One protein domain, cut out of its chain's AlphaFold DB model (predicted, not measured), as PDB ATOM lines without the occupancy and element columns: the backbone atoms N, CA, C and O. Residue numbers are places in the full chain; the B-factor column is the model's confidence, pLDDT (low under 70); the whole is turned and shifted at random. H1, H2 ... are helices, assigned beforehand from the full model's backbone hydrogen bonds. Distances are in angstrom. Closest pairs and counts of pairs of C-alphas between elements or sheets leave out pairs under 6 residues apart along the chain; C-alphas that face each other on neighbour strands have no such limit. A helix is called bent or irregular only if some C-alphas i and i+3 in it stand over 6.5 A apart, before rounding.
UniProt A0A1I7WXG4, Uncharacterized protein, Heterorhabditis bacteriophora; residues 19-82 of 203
ATOM      1  N   ALA A  19     149.059 201.988 205.636       59.03
ATOM      2  CA  ALA A  19     148.863 200.546 205.605       59.03
ATOM      3  C   ALA A  19     150.019 199.797 204.918       59.03
ATOM      4  O   ALA A  19     150.329 198.686 205.341       59.03
ATOM      5  N   ASP A  20     150.657 200.393 203.912       63.16
ATOM      6  CA  ASP A  20     151.780 199.799 203.179       63.16
ATOM      7  C   ASP A  20     153.041 199.799 204.054       63.16
ATOM      8  O   ASP A  20     153.627 198.743 204.287       63.16
ATOM      9  N   LEU A  21     153.332 200.928 204.714       59.28
ATOM     10  CA  LEU A  21     154.419 201.039 205.699       59.28
ATOM     11  C   LEU A  21     154.270 200.048 206.868       59.28
ATOM     12  O   LEU A  21     155.255 199.531 207.396       59.28
ATOM     13  N   LEU A  22     153.039 199.769 207.305       59.00
ATOM     14  CA  LEU A  22     152.788 198.811 208.386       59.00
ATOM     15  C   LEU A  22     152.985 197.354 207.935       59.00
ATOM     16  O   LEU A  22     153.505 196.555 208.716       59.00
ATOM     17  N   LYS A  23     152.616 197.003 206.695       64.12
ATOM     18  CA  LYS A  23     152.824 195.648 206.151       64.12
ATOM     19  C   LYS A  23     154.299 195.306 206.008       64.12
ATOM     20  O   LYS A  23     154.697 194.219 206.424       64.12
ATOM     21  N   ASP A  24     155.096 196.232 205.481       55.75
ATOM     22  CA  ASP A  24     156.528 196.014 205.240       55.75
ATOM     23  C   ASP A  24     157.317 195.806 206.541       55.75
ATOM     24  O   ASP A  24     158.337 195.120 206.563       55.75
ATOM     25  N   ASN A  25     156.792 196.319 207.656       51.25
ATOM     26  CA  ASN A  25     157.341 196.120 208.997       51.25
ATOM     27  C   ASN A  25     156.744 194.905 209.738       51.25
ATOM     28  O   ASN A  25     156.920 194.766 210.948       51.25
ATOM     29  N   GLY A  26     156.035 194.013 209.035       48.78
ATOM     30  CA  GLY A  26     155.519 192.759 209.591       48.78
ATOM     31  C   GLY A  26     154.255 192.902 210.446       48.78
ATOM     32  O   GLY A  26     153.847 191.936 211.097       48.78
ATOM     33  N   TYR A  27     153.597 194.068 210.450       54.38
ATOM     34  CA  TYR A  27     152.321 194.240 211.143       54.38
ATOM     35  C   TYR A  27     151.166 193.745 210.269       54.38
ATOM     36  O   TYR A  27     150.941 194.209 209.152       54.38
ATOM     37  N   ASN A  28     150.373 192.813 210.804       58.59
ATOM     38  CA  ASN A  28     149.192 192.302 210.117       58.59
ATOM     39  C   ASN A  28     148.121 193.406 210.007       58.59
ATOM     40  O   ASN A  28     147.546 193.835 211.007       58.59
ATOM     41  N   THR A  29     147.840 193.863 208.783       57.41
ATOM     42  CA  THR A  29     146.823 194.892 208.496       57.41
ATOM     43  C   THR A  29     145.391 194.364 208.486       57.41
ATOM     44  O   THR A  29     144.463 195.124 208.201       57.41
ATOM     45  N   GLY A  30     145.178 193.070 208.750       58.94
ATOM     46  CA  GLY A  30     143.836 192.527 208.933       58.94
ATOM     47  C   GLY A  30     143.111 193.296 210.036       58.94
ATOM     48  O   GLY A  30     143.686 193.535 211.095       58.94
ATOM     49  N   SER A  31     141.862 193.721 209.799       59.91
ATOM     50  CA  SER A  31     141.097 194.427 210.828       59.91
ATOM     51  C   SER A  31     140.920 193.488 212.024       59.91
ATOM     52  O   SER A  31     140.191 192.499 211.893       59.91
ATOM     53  N   PRO A  32     141.544 193.744 213.184       67.88
ATOM     54  CA  PRO A  32     141.391 192.842 214.309       67.88
ATOM     55  C   PRO A  32     139.915 192.856 214.707       67.88
ATOM     56  O   PRO A  32     139.359 193.931 214.949       67.88
ATOM     57  N   GLU A  33     139.257 191.694 214.759       68.12
ATOM     58  CA  GLU A  33     137.809 191.613 215.027       68.12
ATOM     59  C   GLU A  33     137.405 192.366 216.302       68.12
ATOM     60  O   GLU A  33     136.307 192.925 216.394       68.12
ATOM     61  N   PHE A  34     138.315 192.436 217.279       76.19
ATOM     62  CA  PHE A  34     138.105 193.186 218.509       76.19
ATOM     63  C   PHE A  34     137.912 194.689 218.250       76.19
ATOM     64  O   PHE A  34     137.037 195.282 218.875       76.19
ATOM     65  N   ILE A  35     138.638 195.300 217.296       77.56
ATOM     66  CA  ILE A  35     138.490 196.722 216.929       77.56
ATOM     67  C   ILE A  35     137.106 196.973 216.328       77.56
ATOM     68  O   ILE A  35     136.486 198.002 216.613       77.56
ATOM     69  N   GLY A  36     136.583 196.023 215.547       76.50
ATOM     70  CA  GLY A  36     135.237 196.082 214.976       76.50
ATOM     71  C   GLY A  36     134.147 196.225 216.041       76.50
ATOM     72  O   GLY A  36     133.258 197.069 215.889       76.50
ATOM     73  N   LYS A  37     134.280 195.487 217.153       85.75
ATOM     74  CA  LYS A  37     133.321 195.412 218.273       85.75
ATOM     75  C   LYS A  37     133.396 196.596 219.256       85.75
ATOM     76  O   LYS A  37     132.539 196.716 220.129       85.75
ATOM     77  N   LEU A  38     134.380 197.494 219.128       86.31
ATOM     78  CA  LEU A  38     134.554 198.615 220.061       86.31
ATOM     79  C   LEU A  38     133.455 199.693 219.927       86.31
ATOM     80  O   LEU A  38     133.093 200.075 218.805       86.31
ATOM     81  N   PRO A  39     132.992 200.289 221.047       90.94
ATOM     82  CA  PRO A  39     132.105 201.451 221.027       90.94
ATOM     83  C   PRO A  39     132.697 202.634 220.246       90.94
ATOM     84  O   PRO A  39     133.908 202.869 220.271       90.94
ATOM     85  N   LYS A  40     131.842 203.458 219.622       88.38
ATOM     86  CA  LYS A  40     132.270 204.635 218.830       88.38
ATOM     87  C   LYS A  40     133.188 205.585 219.615       88.38
ATOM     88  O   LYS A  40     134.159 206.093 219.063       88.38
ATOM     89  N   ALA A  41     132.918 205.788 220.906       90.50
ATOM     90  CA  ALA A  41     133.755 206.611 221.782       90.50
ATOM     91  C   ALA A  41     135.160 206.015 222.005       90.50
ATOM     92  O   ALA A  41     136.135 206.752 222.123       90.50
ATOM     93  N   VAL A  42     135.287 204.685 222.036       88.69
ATOM     94  CA  VAL A  42     136.584 203.995 222.133       88.69
ATOM     95  C   VAL A  42     137.322 204.068 220.795       88.69
ATOM     96  O   VAL A  42     138.499 204.406 220.778       88.69
ATOM     97  N   LYS A  43     136.627 203.873 219.665       86.38
ATOM     98  CA  LYS A  43     137.219 204.034 218.323       86.38
ATOM     99  C   LYS A  43     137.802 205.435 218.111       86.38
ATOM    100  O   LYS A  43     138.912 205.555 217.608       86.38
ATOM    101  N   LYS A  44     137.110 206.488 218.571       89.75
ATOM    102  CA  LYS A  44     137.642 207.866 218.551       89.75
ATOM    103  C   LYS A  44     138.948 208.007 219.342       89.75
ATOM    104  O   LYS A  44     139.867 208.658 218.856       89.75
ATOM    105  N   ARG A  45     139.054 207.373 220.518       91.94
ATOM    106  CA  ARG A  45     140.296 207.352 221.312       91.94
ATOM    107  C   ARG A  45     141.426 206.628 220.582       91.94
ATOM    108  O   ARG A  45     142.529 207.151 220.527       91.94
ATOM    109  N   VAL A  46     141.142 205.488 219.951       86.81
ATOM    110  CA  VAL A  46     142.130 204.759 219.135       86.81
ATOM    111  C   VAL A  46     142.615 205.610 217.956       86.81
ATOM    112  O   VAL A  46     143.812 205.658 217.701       86.81
ATOM    113  N   CYS A  47     141.729 206.335 217.265       83.75
ATOM    114  CA  CYS A  47     142.144 207.251 216.199       83.75
ATOM    115  C   CYS A  47     143.019 208.404 216.719       83.75
ATOM    116  O   CYS A  47     143.983 208.774 216.058       83.75
ATOM    117  N   ALA A  48     142.718 208.947 217.903       90.00
ATOM    118  CA  ALA A  48     143.567 209.956 218.535       90.00
ATOM    119  C   ALA A  48     144.960 209.394 218.877       90.00
ATOM    120  O   ALA A  48     145.958 210.044 218.584       90.00
ATOM    121  N   LEU A  49     145.036 208.164 219.401       86.06
ATOM    122  CA  LEU A  49     146.307 207.475 219.656       86.06
ATOM    123  C   LEU A  49     147.101 207.233 218.366       86.06
ATOM    124  O   LEU A  49     148.305 207.457 218.352       86.06
ATOM    125  N   LYS A  50     146.440 206.856 217.264       81.56
ATOM    126  CA  LYS A  50     147.100 206.722 215.953       81.56
ATOM    127  C   LYS A  50     147.723 208.034 215.480       81.56
ATOM    128  O   LYS A  50     148.818 208.012 214.935       81.56
ATOM    129  N   LYS A  51     147.053 209.167 215.711       82.38
ATOM    130  CA  LYS A  51     147.608 210.486 215.381       82.38
ATOM    131  C   LYS A  51     148.866 210.787 216.201       82.38
ATOM    132  O   LYS A  51     149.843 211.264 215.641       82.38
ATOM    133  N   VAL A  52     148.858 210.474 217.498       87.38
ATOM    134  CA  VAL A  52     150.047 210.626 218.354       87.38
ATOM    135  C   VAL A  52     151.179 209.701 217.895       87.38
ATOM    136  O   VAL A  52     152.316 210.146 217.804       87.38
ATOM    137  N   GLN A  53     150.876 208.451 217.532       75.38
ATOM    138  CA  GLN A  53     151.869 207.520 216.989       75.38
ATOM    139  C   GLN A  53     152.508 208.062 215.706       75.38
ATOM    140  O   GLN A  53     153.721 207.993 215.558       75.38
ATOM    141  N   GLN A  54     151.714 208.639 214.800       73.69
ATOM    142  CA  GLN A  54     152.234 209.260 213.583       73.69
ATOM    143  C   GLN A  54     153.198 210.413 213.901       73.69
ATOM    144  O   GLN A  54     154.282 210.473 213.336       73.69
ATOM    145  N   GLN A  55     152.849 211.273 214.861       79.81
ATOM    146  CA  GLN A  55     153.739 212.347 215.313       79.81
ATOM    147  C   GLN A  55     155.029 211.810 215.957       79.81
ATOM    148  O   GLN A  55     156.085 212.405 215.774       79.81
ATOM    149  N   SER A  56     154.964 210.686 216.681       70.62
ATOM    150  CA  SER A  56     156.157 210.009 217.217       70.62
ATOM    151  C   SER A  56     157.088 209.562 216.095       70.62
ATOM    152  O   SER A  56     158.279 209.847 216.139       70.62
ATOM    153  N   ILE A  57     156.530 208.940 215.054       73.12
ATOM    154  CA  ILE A  57     157.284 208.467 213.885       73.12
ATOM    155  C   ILE A  57     157.975 209.635 213.165       73.12
ATOM    156  O   ILE A  57     159.122 209.513 212.750       73.12
ATOM    157  N   GLU A  58     157.310 210.787 213.042       73.50
ATOM    158  CA  GLU A  58     157.914 211.992 212.453       73.50
ATOM    159  C   GLU A  58     159.107 212.517 213.271       73.50
ATOM    160  O   GLU A  58     160.078 213.016 212.704       73.50
ATOM    161  N   VAL A  59     159.047 212.421 214.602       77.06
ATOM    162  CA  VAL A  59     160.159 212.812 215.482       77.06
ATOM    163  C   VAL A  59     161.292 211.789 215.418       77.06
ATOM    164  O   VAL A  59     162.452 212.183 215.330       77.06
ATOM    165  N   GLU A  60     160.972 210.495 215.411       70.88
ATOM    166  CA  GLU A  60     161.950 209.414 215.245       70.88
ATOM    167  C   GLU A  60     162.706 209.544 213.921       70.88
ATOM    168  O   GLU A  60     163.928 209.433 213.913       70.88
ATOM    169  N   ALA A  61     162.015 209.867 212.823       73.44
ATOM    170  CA  ALA A  61     162.655 210.093 211.529       73.44
ATOM    171  C   ALA A  61     163.730 211.192 211.604       73.44
ATOM    172  O   ALA A  61     164.851 210.982 211.152       73.44
ATOM    173  N   LYS A  62     163.427 212.324 212.255       75.38
ATOM    174  CA  LYS A  62     164.397 213.417 212.464       75.38
ATOM    175  C   LYS A  62     165.562 213.014 213.365       75.38
ATOM    176  O   LYS A  62     166.677 213.493 213.186       75.38
ATOM    177  N   PHE A  63     165.303 212.172 214.365       77.69
ATOM    178  CA  PHE A  63     166.348 211.657 215.242       77.69
ATOM    179  C   PHE A  63     167.332 210.784 214.459       77.69
ATOM    180  O   PHE A  63     168.531 211.040 214.513       77.69
ATOM    181  N   TYR A  64     166.832 209.811 213.694       76.38
ATOM    182  CA  TYR A  64     167.686 208.925 212.902       76.38
ATOM    183  C   TYR A  64     168.410 209.658 211.775       76.38
ATOM    184  O   TYR A  64     169.581 209.387 211.555       76.38
ATOM    185  N   GLU A  65     167.777 210.644 211.135       76.19
ATOM    186  CA  GLU A  65     168.456 211.524 210.177       76.19
ATOM    187  C   GLU A  65     169.671 212.215 210.815       76.19
ATOM    188  O   GLU A  65     170.747 212.267 210.220       76.19
ATOM    189  N   ARG A  66     169.540 212.701 212.058       82.12
ATOM    190  CA  ARG A  66     170.667 213.327 212.758       82.12
ATOM    191  C   ARG A  66     171.723 212.314 213.203       82.12
ATOM    192  O   ARG A  66     172.900 212.656 213.177       82.12
ATOM    193  N   VAL A  67     171.330 211.103 213.602       81.44
ATOM    194  CA  VAL A  67     172.277 210.014 213.904       81.44
ATOM    195  C   VAL A  67     173.088 209.656 212.662       81.44
ATOM    196  O   VAL A  67     174.305 209.634 212.749       81.44
ATOM    197  N   HIS A  68     172.441 209.497 211.506       75.88
ATOM    198  CA  HIS A  68     173.099 209.184 210.231       75.88
ATOM    199  C   HIS A  68     174.118 210.259 209.824       75.88
ATOM    200  O   HIS A  68     175.233 209.962 209.404       75.88
ATOM    201  N   GLN A  69     173.771 211.537 210.016       81.44
ATOM    202  CA  GLN A  69     174.716 212.642 209.812       81.44
ATOM    203  C   GLN A  69     175.913 212.559 210.763       81.44
ATOM    204  O   GLN A  69     177.040 212.786 210.337       81.44
ATOM    205  N   LEU A  70     175.682 212.224 212.036       85.94
ATOM    206  CA  LEU A  70     176.759 212.046 213.010       85.94
ATOM    207  C   LEU A  70     177.651 210.852 212.651       85.94
ATOM    208  O   LEU A  70     178.867 210.981 212.711       85.94
ATOM    209  N   GLU A  71     177.081 209.722 212.234       83.00
ATOM    210  CA  GLU A  71     177.851 208.564 211.763       83.00
ATOM    211  C   GLU A  71     178.783 208.964 210.611       83.00
ATOM    212  O   GLU A  71     179.973 208.654 210.659       83.00
ATOM    213  N   LYS A  72     178.290 209.755 209.647       83.31
ATOM    214  CA  LYS A  72     179.116 210.283 208.551       83.31
ATOM    215  C   LYS A  72     180.194 211.266 209.016       83.31
ATOM    216  O   LYS A  72     181.307 211.242 208.498       83.31
ATOM    217  N   GLU A  73     179.883 212.138 209.975       88.38
ATOM    218  CA  GLU A  73     180.854 213.084 210.546       88.38
ATOM    219  C   GLU A  73     182.033 212.332 211.206       88.38
ATOM    220  O   GLU A  73     183.191 212.685 210.976       88.38
ATOM    221  N   PHE A  74     181.752 211.267 211.967       87.38
ATOM    222  CA  PHE A  74     182.770 210.475 212.671       87.38
ATOM    223  C   PHE A  74     183.472 209.423 211.801       87.38
ATOM    224  O   PHE A  74     184.575 209.001 212.151       87.38
ATOM    225  N   GLU A  75     182.897 209.030 210.660       83.38
ATOM    226  CA  GLU A  75     183.523 208.112 209.694       83.38
ATOM    227  C   GLU A  75     184.954 208.553 209.346       83.38
ATOM    228  O   GLU A  75     185.886 207.755 209.380       83.38
ATOM    229  N   LEU A  76     185.164 209.853 209.113       84.50
ATOM    230  CA  LEU A  76     186.484 210.407 208.791       84.50
ATOM    231  C   LEU A  76     187.497 210.290 209.938       84.50
ATOM    232  O   LEU A  76     188.700 210.240 209.687       84.50
ATOM    233  N   GLU A  77     187.045 210.310 211.190       87.62
ATOM    234  CA  GLU A  77     187.922 210.142 212.351       87.62
ATOM    235  C   GLU A  77     188.316 208.675 212.525       87.62
ATOM    236  O   GLU A  77     189.489 208.388 212.759       87.62
ATOM    237  N   PHE A  78     187.371 207.753 212.326       83.81
ATOM    238  CA  PHE A  78     187.646 206.319 212.346       83.81
ATOM    239  C   PHE A  78     188.553 205.887 211.192       83.81
ATOM    240  O   PHE A  78     189.534 205.188 211.431       83.81
ATOM    241  N   ASN A  79     188.300 206.361 209.969       82.25
ATOM    242  CA  ASN A  79     189.116 206.016 208.801       82.25
ATOM    243  C   ASN A  79     190.590 206.390 209.006       82.25
ATOM    244  O   ASN A  79     191.471 205.597 208.694       82.25
ATOM    245  N   LYS A  80     190.872 207.541 209.633       85.50
ATOM    246  CA  LYS A  80     192.250 207.939 209.976       85.50
ATOM    247  C   LYS A  80     192.941 206.972 210.934       85.50
ATOM    248  O   LYS A  80     194.156 206.840 210.864       85.50
ATOM    249  N   LEU A  81     192.200 206.344 211.847       83.25
ATOM    250  CA  LEU A  81     192.751 205.337 212.756       83.25
ATOM    251  C   LEU A  81     192.995 204.016 212.020       83.25
ATOM    252  O   LEU A  81     194.025 203.385 212.230       83.25
ATOM    253  N   TYR A  82     192.091 203.617 211.125       80.12
ATOM    254  CA  TYR A  82     192.245 202.387 210.344       80.12
ATOM    255  C   TYR A  82     193.364 202.479 209.295       80.12
ATOM    256  O   TYR A  82     194.041 201.494 209.028       80.12
TER     257      TYR A  82
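Overview. This is residues 19 to 82 of the 203 residues of an uncharacterized protein of Heterorhabditis bacteriophora (UniProt A0A1I7WXG4). Picture a long, nearly straight helix, H3, with a thin open hook at its beginning: H1 lies off to the side of the earlier half of H3 across an empty gap, and the chain runs from there through the small helix H2 and turns round into H3. H3 makes the length of the rod, and near its far end, at residue 76, it has a kink of 35 degrees. The printed part has 64 residues with three named helices, in the order H1, H2, H3, and no named strand, and its class is all helix. It is extended, with a radius of gyration of the C-alphas of 19.5 A and spans of 61 by 21 by 14 A.

Arrangement. Begin at the first printed residue, where H1 takes residues 19 to 24; it touches no helix. Residues 21 to 26, of which 21 to 24 belong to H1, stand free. Go on over a short link of eight residues to H2, residues 33 to 36, from which H1 is apart. A tight link of three residues then leads into H3, residues 40 to 82. Here H2 and H3 are close but not clearly touching: their closest C-alphas, those of Ile 35 and Lys 43, are 7.6 A apart. H1 and H3 are apart. Look along H3 from residue 47 to residue 82 and you find that this stretch stands free. In the backbone, every O i to N i+4 pair of H1 is within hydrogen-bond range, 36 of 39 are in H3, and H2 is too short for such a pair, though its one O i to N i+3 pair is within range.

Along the chain. Find C-alpha 19 at (148.863, 200.546, 205.605); from there H1 runs 8.9 A to C-alpha 24. Next find C-alpha 33, where H2 begins, four residues and 5.2 A from first to last C-alpha. Then find C-alpha 40 at (132.270, 204.635, 218.830), from which H3 runs 60.6 A over 43 residues to C-alpha 82 at (192.245, 202.387, 210.344). H3 is neither bent nor irregular, but only just: C-alphas 73 and 76 are 6.5 A apart.

Size, cuts and confidence. The two C-alphas farthest apart are those of Pro 39 and Lys 80, at 61.5 A, while the first and last printed C-alphas, Ala 19 and Tyr 82, are 43.7 A apart. The printed part has no cut, and neither link is long. Read the B-factor column for the model's confidence: mean pLDDT is 76.6 over the printed part, and residues 19 to 33 are under 70.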